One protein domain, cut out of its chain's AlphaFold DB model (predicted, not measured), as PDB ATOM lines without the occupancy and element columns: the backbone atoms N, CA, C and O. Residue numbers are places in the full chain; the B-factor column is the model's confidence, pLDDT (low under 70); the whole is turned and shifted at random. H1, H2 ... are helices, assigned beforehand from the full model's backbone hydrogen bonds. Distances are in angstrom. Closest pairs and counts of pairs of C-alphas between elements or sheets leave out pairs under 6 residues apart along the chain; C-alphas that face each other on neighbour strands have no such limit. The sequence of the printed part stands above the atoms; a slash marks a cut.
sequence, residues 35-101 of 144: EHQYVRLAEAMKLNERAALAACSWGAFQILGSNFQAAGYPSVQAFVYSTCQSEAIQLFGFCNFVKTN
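This is residues 35 to 101 of the 144 residues of the protein "N-acetylmuramidase family protein" of Rhizobium leguminosarum (UniProt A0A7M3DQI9). The longest helix, H4, makes one end of an elongated body and H1 the other, with H2, H3 and a looping link, residues 55 to 75, between them. The printed part has 67 residues with four named helices, H1 to H4 in order, and no named strand; its class is all helix. It is compact, with a radius of gyration of the C-alphas of 11.5 A, and spans 33 by 20 by 16 A.

H4, residues 87 to 100, is 19.9 A long and ends at C-alpha 100 (120.218, 133.777, 122.079). H3 is residues 76 to 83 and H2 residues 49 to 54. H1, residues 36 to 45, is 14.4 A long from C-alpha 36 (126.575, 124.118, 152.067).

H4, with residues 89 to 93 alone, touches H3 only at the corner; their closest C-alphas, of Thr 83 and Gln 90, are 5.1 A apart. H3 touches H2 at a steep tilt of 61 degrees, closest at the C-alphas of Val 76 and Ala 54, 6.3 A. H2 touches H1 at a steep tilt of 54 degrees, closest at the C-alphas of Ala 52 and Met 45, 5.4 A. H1 and H4 are apart. In H1, H2, H3 and H4 every O i to N i+4 pair is within hydrogen-bond range.

The farthest C-alphas, of Lys 46 and Lys 99, are 33.6 A apart. The link H2 to H3 is long; within it residues 57 to 58 pair antiparallel with 63 to 64. The printed part has no cut, and no printed residue is under 70 in pLDDT.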
ATOM      1  N   GLU A  35     130.095 124.060 149.670       87.50
ATOM      2  CA  GLU A  35     129.287 122.830 149.656       87.50
ATOM      3  C   GLU A  35     127.926 122.971 150.350       87.50
ATOM      4  O   GLU A  35     126.936 122.381 149.922       87.50
ATOM      5  N   HIS A  36     127.829 123.830 151.367       87.81
ATOM      6  CA  HIS A  36     126.575 124.118 152.067       87.81
ATOM      7  C   HIS A  36     125.473 124.692 151.154       87.81
ATOM      8  O   HIS A  36     124.292 124.629 151.502       87.81
ATOM      9  N   GLN A  37     125.814 125.216 149.970       90.62
ATOM     10  CA  GLN A  37     124.821 125.606 148.967       90.62
ATOM     11  C   GLN A  37     124.049 124.397 148.419       90.62
ATOM     12  O   GLN A  37     122.851 124.521 148.168       90.62
ATOM     13  N   TYR A  38     124.669 123.215 148.326       91.88
ATOM     14  CA  TYR A  38     123.975 121.985 147.926       91.88
ATOM     15  C   TYR A  38     122.981 121.515 148.989       91.88
ATOM     16  O   TYR A  38     121.906 121.035 148.642       91.88
ATOM     17  N   VAL A  39     123.275 121.727 150.277       93.56
ATOM     18  CA  VAL A  39     122.316 121.451 151.362       93.56
ATOM     19  C   VAL A  39     121.084 122.350 151.230       93.56
ATOM     20  O   VAL A  39     119.953 121.875 151.313       93.56
ATOM     21  N   ARG A  40     121.283 123.648 150.954       93.44
ATOM     22  CA  ARG A  40     120.173 124.589 150.710       93.44
ATOM     23  C   ARG A  40     119.361 124.206 149.477       93.44
ATOM     24  O   ARG A  40     118.135 124.277 149.517       93.44
ATOM     25  N   LEU A  41     120.034 123.796 148.402       95.06
ATOM     26  CA  LEU A  41     119.377 123.307 147.196       95.06
ATOM     27  C   LEU A  41     118.543 122.054 147.491       95.06
ATOM     28  O   LEU A  41     117.375 122.015 147.115       95.06
ATOM     29  N   ALA A  42     119.098 121.071 148.202       96.12
ATOM     30  CA  ALA A  42     118.393 119.844 148.562       96.12
ATOM     31  C   ALA A  42     117.130 120.130 149.393       96.12
ATOM     32  O   ALA A  42     116.081 119.543 149.144       96.12
ATOM     33  N   GLU A  43     117.193 121.079 150.335       96.06
ATOM     34  CA  GLU A  43     116.012 121.540 151.077       96.06
ATOM     35  C   GLU A  43     114.971 122.207 150.165       96.06
ATOM     36  O   GLU A  43     113.777 121.950 150.308       96.06
ATOM     37  N   ALA A  44     115.396 123.032 149.206       96.31
ATOM     38  CA  ALA A  44     114.489 123.690 148.265       96.31
ATOM     39  C   ALA A  44     113.838 122.699 147.283       96.31
ATOM     40  O   ALA A  44     112.653 122.831 146.969       96.31
ATOM     41  N   MET A  45     114.575 121.678 146.834       97.50
ATOM     42  CA  MET A  45     114.061 120.641 145.934       97.50
ATOM     43  C   MET A  45     112.920 119.830 146.563       97.50
ATOM     44  O   MET A  45     112.029 119.398 145.837       97.50
ATOM     45  N   LYS A  46     112.887 119.694 147.900       97.62
ATOM     46  CA  LYS A  46     111.759 119.076 148.628       97.62
ATOM     47  C   LYS A  46     110.447 119.852 148.470       97.62
ATOM     48  O   LYS A  46     109.382 119.264 148.616       97.62
ATOM     49  N   LEU A  47     110.514 121.159 148.207       97.25
ATOM     50  CA  LEU A  47     109.337 122.007 147.995       97.25
ATOM     51  C   LEU A  47     108.912 122.002 146.528       97.25
ATOM     52  O   LEU A  47     107.743 121.800 146.211       97.25
ATOM     53  N   ASN A  48     109.864 122.262 145.632       97.88
ATOM     54  CA  ASN A  48     109.651 122.213 144.193       97.88
ATOM     55  C   ASN A  48     111.000 122.080 143.488       97.88
ATOM     56  O   ASN A  48     111.765 123.043 143.403       97.88
ATOM     57  N   GLU A  49     111.275 120.894 142.955       97.31
ATOM     58  CA  GLU A  49     112.534 120.591 142.283       97.31
ATOM     59  C   GLU A  49     112.822 121.550 141.121       97.31
ATOM     60  O   GLU A  49     113.863 122.204 141.088       97.31
ATOM     61  N   ARG A  50     111.881 121.682 140.180       97.81
ATOM     62  CA  ARG A  50     112.068 122.504 138.980       97.81
ATOM     63  C   ARG A  50     112.357 123.962 139.341       97.81
ATOM     64  O   ARG A  50     113.250 124.565 138.750       97.81
ATOM     65  N   ALA A  51     111.614 124.528 140.292       97.69
ATOM     66  CA  ALA A  51     111.814 125.901 140.742       97.69
ATOM     67  C   ALA A  51     113.152 126.069 141.474       97.69
ATOM     68  O   ALA A  51     113.847 127.054 141.239       97.69
ATOM     69  N   ALA A  52     113.538 125.098 142.307       97.94
ATOM     70  CA  ALA A  52     114.815 125.109 143.010       97.94
ATOM     71  C   ALA A  52     115.998 125.092 142.032       97.94
ATOM     72  O   ALA A  52     116.863 125.961 142.102       97.94
ATOM     73  N   LEU A  53     115.992 124.175 141.057       98.19
ATOM     74  CA  LEU A  53     117.035 124.096 140.032       98.19
ATOM     75  C   LEU A  53     117.078 125.364 139.161       98.19
ATOM     76  O   LEU A  53     118.159 125.841 138.810       98.19
ATOM     77  N   ALA A  54     115.912 125.938 138.841       97.88
ATOM     78  CA  ALA A  54     115.807 127.155 138.039       97.88
ATOM     79  C   ALA A  54     116.295 128.415 138.775       97.88
ATOM     80  O   ALA A  54     116.728 129.369 138.128       97.88
ATOM     81  N   ALA A  55     116.240 128.427 140.107       97.31
ATOM     82  CA  ALA A  55     116.643 129.555 140.944       97.31
ATOM     83  C   ALA A  55     118.150 129.596 141.261       97.31
ATOM     84  O   ALA A  55     118.612 130.540 141.904       97.31
ATOM     85  N   CYS A  56     118.919 128.596 140.826       96.75
ATOM     86  CA  CYS A  56     120.357 128.498 141.075       96.75
ATOM     87  C   CYS A  56     121.181 128.792 139.816       96.75
ATOM     88  O   CYS A  56     120.756 128.494 138.701       96.75
ATOM     89  N   SER A  57     122.371 129.365 140.003       95.94
ATOM     90  CA  SER A  57     123.382 129.520 138.952       95.94
ATOM     91  C   SER A  57     124.304 128.304 138.906       95.94
ATOM     92  O   SER A  57     124.719 127.806 139.952       95.94
ATOM     93  N   TRP A  58     124.648 127.851 137.700       97.19
ATOM     94  CA  TRP A  58     125.361 126.589 137.478       97.19
ATOM     95  C   TRP A  58     126.676 126.776 136.707       97.19
ATOM     96  O   TRP A  58     126.761 127.588 135.781       97.19
ATOM     97  N   GLY A  59     127.697 125.996 137.084       95.38
ATOM     98  CA  GLY A  59     128.998 125.925 136.407       95.38
ATOM     99  C   GLY A  59     129.863 127.190 136.498       95.38
ATOM    100  O   GLY A  59     129.542 128.146 137.207       95.38
ATOM    101  N   ALA A  60     130.965 127.204 135.748       95.88
ATOM    102  CA  ALA A  60     131.957 128.280 135.738       95.88
ATOM    103  C   ALA A  60     131.382 129.632 135.281       95.88
ATOM    104  O   ALA A  60     131.756 130.682 135.799       95.88
ATOM    105  N   PHE A  61     130.430 129.605 134.345       97.00
ATOM    106  CA  PHE A  61     129.811 130.809 133.782       97.00
ATOM    107  C   PHE A  61     128.617 131.316 134.603       97.00
ATOM    108  O   PHE A  61     128.113 132.401 134.322       97.00
ATOM    109  N   GLN A  62     128.178 130.572 135.627       96.44
ATOM    110  CA  GLN A  62     127.105 130.967 136.550       96.44
ATOM    111  C   GLN A  62     125.762 131.291 135.866       96.44
ATOM    112  O   GLN A  62     125.018 132.173 136.305       96.44
ATOM    113  N   ILE A  63     125.405 130.550 134.812       97.50
ATOM    114  CA  ILE A  63     124.114 130.713 134.127       97.50
ATOM    115  C   ILE A  63     122.988 130.268 135.064       97.50
ATOM    116  O   ILE A  63     123.012 129.152 135.587       97.50
ATOM    117  N   LEU A  64     121.998 131.141 135.269       97.56
ATOM    118  CA  LEU A  64     120.813 130.846 136.075       97.56
ATOM    119  C   LEU A  64     119.977 129.741 135.412       97.56
ATOM    120  O   LEU A  64     119.692 129.822 134.218       97.56
ATOM    121  N   GLY A  65     119.553 128.734 136.178       98.12
ATOM    122  CA  GLY A  65     118.853 127.556 135.662       98.12
ATOM    123  C   GLY A  65     117.548 127.870 134.928       98.12
ATOM    124  O   GLY A  65     117.163 127.130 134.030       98.12
ATOM    125  N   SER A  66     116.889 128.990 135.230       98.38
ATOM    126  CA  SER A  66     115.720 129.473 134.482       98.38
ATOM    127  C   SER A  66     116.020 129.784 133.009       98.38
ATOM    128  O   SER A  66     115.107 129.755 132.189       98.38
ATOM    129  N   ASN A  67     117.290 129.997 132.648       98.31
ATOM    130  CA  ASN A  67     117.746 130.236 131.280       98.31
ATOM    131  C   ASN A  67     118.089 128.945 130.513       98.31
ATOM    132  O   ASN A  67     118.734 129.016 129.466       98.31
ATOM    133  N   PHE A  68     117.676 127.765 130.995       98.50
ATOM    134  CA  PHE A  68     118.011 126.477 130.372       98.50
ATOM    135  C   PHE A  68     117.672 126.418 128.869       98.50
ATOM    136  O   PHE A  68     118.472 125.907 128.087       98.50
ATOM    137  N   GLN A  69     116.542 126.999 128.443       98.44
ATOM    138  CA  GLN A  69     116.152 127.040 127.025       98.44
ATOM    139  C   GLN A  69     117.110 127.899 126.196       98.44
ATOM    140  O   GLN A  69     117.552 127.479 125.132       98.44
ATOM    141  N   ALA A  70     117.483 129.075 126.709       98.31
ATOM    142  CA  ALA A  70     118.451 129.964 126.071       98.31
ATOM    143  C   ALA A  70     119.858 129.337 126.009       98.31
ATOM    144  O   ALA A  70     120.605 129.575 125.062       98.31
ATOM    145  N   ALA A  71     120.202 128.489 126.983       98.12
ATOM    146  CA  ALA A  71     121.419 127.677 126.976       98.12
ATOM    147  C   ALA A  71     121.337 126.445 126.040       98.12
ATOM    148  O   ALA A  71     122.345 125.766 125.839       98.12
ATOM    149  N   GLY A  72     120.174 126.175 125.433       98.06
ATOM    150  CA  GLY A  72     119.974 125.115 124.439       98.06
ATOM    151  C   GLY A  72     119.487 123.776 124.998       98.06
ATOM    152  O   GLY A  72     119.661 122.754 124.341       98.06
ATOM    153  N   TYR A  73     118.889 123.757 126.190       98.44
ATOM    154  CA  TYR A  73     118.423 122.531 126.840       98.44
ATOM    155  C   TYR A  73     116.891 122.432 126.865       98.44
ATOM    156  O   TYR A  73     116.203 123.450 126.965       98.44
ATOM    157  N   PRO A  74     116.328 121.210 126.822       98.00
ATOM    158  CA  PRO A  74     114.878 120.998 126.804       98.00
ATOM    159  C   PRO A  74     114.223 121.126 128.187       98.00
ATOM    160  O   PRO A  74     113.019 121.352 128.288       98.00
ATOM    161  N   SER A  75     114.995 120.988 129.268       98.56
ATOM    162  CA  SER A  75     114.521 121.119 130.647       98.56
ATOM    163  C   SER A  75     115.629 121.633 131.566       98.56
ATOM    164  O   SER A  75     116.816 121.551 131.238       98.56
ATOM    165  N   VAL A  76     115.243 122.141 132.741       98.50
ATOM    166  CA  VAL A  76     116.215 122.562 133.758       98.50
ATOM    167  C   VAL A  76     117.006 121.368 134.296       98.50
ATOM    168  O   VAL A  76     118.209 121.489 134.487       98.50
ATOM    169  N   GLN A  77     116.385 120.193 134.448       98.38
ATOM    170  CA  GLN A  77     117.079 118.966 134.847       98.38
ATOM    171  C   GLN A  77     118.161 118.577 133.832       98.38
ATOM    172  O   GLN A  77     119.290 118.298 134.224       98.38
ATOM    173  N   ALA A  78     117.843 118.616 132.531       98.38
ATOM    174  CA  ALA A  78     118.810 118.321 131.474       98.38
ATOM    175  C   ALA A  78     119.976 119.319 131.483       98.38
ATOM    176  O   ALA A  78     121.128 118.910 131.339       98.38
ATOM    177  N   PHE A  79     119.692 120.607 131.698       98.38
ATOM    178  CA  PHE A  79     120.720 121.636 131.847       98.38
ATOM    179  C   PHE A  79     121.632 121.362 133.046       98.38
ATOM    180  O   PHE A  79     122.842 121.251 132.869       98.38
ATOM    181  N   VAL A  80     121.062 121.179 134.241       97.88
ATOM    182  CA  VAL A  80     121.828 120.919 135.467       97.88
ATOM    183  C   VAL A  80     122.691 119.673 135.320       97.88
ATOM    184  O   VAL A  80     123.909 119.759 135.479       97.88
ATOM    185  N   TYR A  81     122.087 118.547 134.928       97.75
ATOM    186  CA  TYR A  81     122.799 117.287 134.728       97.75
ATOM    187  C   TYR A  81     124.001 117.459 133.795       97.75
ATOM    188  O   TYR A  81     125.107 117.046 134.137       97.75
ATOM    189  N   SER A  82     123.794 118.127 132.656       96.50
ATOM    190  CA  SER A  82     124.830 118.350 131.644       96.50
ATOM    191  C   SER A  82     125.946 119.262 132.157       96.50
ATOM    192  O   SER A  82     127.125 118.957 131.976       96.50
ATOM    193  N   THR A  83     125.609 120.350 132.859       94.94
ATOM    194  CA  THR A  83     126.612 121.266 133.431       94.94
ATOM    195  C   THR A  83     127.489 120.617 134.502       94.94
ATOM    196  O   THR A  83     128.621 121.059 134.692       94.94
ATOM    197  N   CYS A  84     127.021 119.553 135.158       95.38
ATOM    198  CA  CYS A  84     127.818 118.769 136.102       95.38
ATOM    199  C   CYS A  84     128.813 117.806 135.428       95.38
ATOM    200  O   CYS A  84     129.682 117.287 136.120       95.38
ATOM    201  N   GLN A  85     128.712 117.557 134.115       97.25
ATOM    202  CA  GLN A  85     129.556 116.559 133.442       97.25
ATOM    203  C   GLN A  85     130.927 117.099 133.018       97.25
ATOM    204  O   GLN A  85     131.916 116.377 133.091       97.25
ATOM    205  N   SER A  86     131.013 118.341 132.524       96.94
ATOM    206  CA  SER A  86     132.297 118.935 132.121       96.94
ATOM    207  C   SER A  86     132.234 120.450 131.935       96.94
ATOM    208  O   SER A  86     131.192 121.016 131.598       96.94
ATOM    209  N   GLU A  87     133.388 121.105 132.055       97.31
ATOM    210  CA  GLU A  87     133.550 122.528 131.732       97.31
ATOM    211  C   GLU A  87     133.303 122.825 130.247       97.31
ATOM    212  O   GLU A  87     132.759 123.876 129.909       97.31
ATOM    213  N   ALA A  88     133.623 121.885 129.349       97.88
ATOM    214  CA  ALA A  88     133.336 122.025 127.923       97.88
ATOM    215  C   ALA A  88     131.828 122.186 127.676       97.88
ATOM    216  O   ALA A  88     131.404 123.089 126.955       97.88
ATOM    217  N   ILE A  89     131.000 121.370 128.333       96.75
ATOM    218  CA  ILE A  89     129.537 121.460 128.240       96.75
ATOM    219  C   ILE A  89     129.016 122.765 128.858       96.75
ATOM    220  O   ILE A  89     128.102 123.389 128.310       96.75
ATOM    221  N   GLN A  90     129.623 123.230 129.955       98.25
ATOM    222  CA  GLN A  90     129.305 124.541 130.529       98.25
ATOM    223  C   GLN A  90     129.601 125.676 129.533       98.25
ATOM    224  O   GLN A  90     128.773 126.574 129.367       98.25
ATOM    225  N   LEU A  91     130.735 125.612 128.823       98.25
ATOM    226  CA  LEU A  91     131.101 126.573 127.781       98.25
ATOM    227  C   LEU A  91     130.124 126.537 126.596       98.25
ATOM    228  O   LEU A  91     129.718 127.597 126.118       98.25
ATOM    229  N   PHE A  92     129.694 125.352 126.149       97.81
ATOM    230  CA  PHE A  92     128.661 125.230 125.111       97.81
ATOM    231  C   PHE A  92     127.352 125.911 125.530       97.81
ATOM    232  O   PHE A  92     126.795 126.700 124.763       97.81
ATOM    233  N   GLY A  93     126.897 125.671 126.765       98.06
ATOM    234  CA  GLY A  93     125.717 126.335 127.324       98.06
ATOM    235  C   GLY A  93     125.860 127.859 127.364       98.06
ATOM    236  O   GLY A  93     124.944 128.576 126.958       98.06
ATOM    237  N   PHE A  94     127.028 128.365 127.769       98.50
ATOM    238  CA  PHE A  94     127.342 129.798 127.745       98.50
ATOM    239  C   PHE A  94     127.305 130.385 126.333       98.50
ATOM    240  O   PHE A  94     126.677 131.420 126.117       98.50
ATOM    241  N   CYS A  95     127.905 129.711 125.353       98.38
ATOM    242  CA  CYS A  95     127.892 130.164 123.965       98.38
ATOM    243  C   CYS A  95     126.463 130.260 123.411       98.38
ATOM    244  O   CYS A  95     126.124 131.246 122.756       98.38
ATOM    245  N   ASN A  96     125.616 129.266 123.690       98.56
ATOM    246  CA  ASN A  96     124.203 129.289 123.303       98.56
ATOM    247  C   ASN A  96     123.452 130.433 123.989       98.56
ATOM    248  O   ASN A  96     122.753 131.195 123.318       98.56
ATOM    249  N   PHE A  97     123.659 130.611 125.295       98.56
ATOM    250  CA  PHE A  97     123.054 131.701 126.055       98.56
ATOM    251  C   PHE A  97     123.445 133.074 125.489       98.56
ATOM    252  O   PHE A  97     122.587 133.925 125.281       98.56
ATOM    253  N   VAL A  98     124.716 133.297 125.148       98.50
ATOM    254  CA  VAL A  98     125.145 134.552 124.513       98.50
ATOM    255  C   VAL A  98     124.493 134.728 123.141       98.50
ATOM    256  O   VAL A  98     123.969 135.803 122.856       98.50
ATOM    257  N   LYS A  99     124.477 133.688 122.295       98.31
ATOM    258  CA  LYS A  99     123.902 133.747 120.936       98.31
ATOM    259  C   LYS A  99     122.403 134.048 120.935       98.31
ATOM    260  O   LYS A  99     121.939 134.762 120.048       98.31
ATOM    261  N   THR A 100     121.663 133.535 121.917       98.12
ATOM    262  CA  THR A 100     120.218 133.777 122.079       98.12
ATOM    263  C   THR A 100     119.892 135.153 122.659       98.12
ATOM    264  O   THR A 100     118.735 135.560 122.632       98.12
ATOM    265  N   ASN A 101     120.897 135.906 123.118       97.75
ATOM    266  CA  ASN A 101     120.774 137.285 123.580       97.75
ATOM    267  C   ASN A 101     121.406 138.247 122.553       97.75
ATOM    268  O   ASN A 101     122.603 138.540 122.645       97.75
TER     269      ASN A 101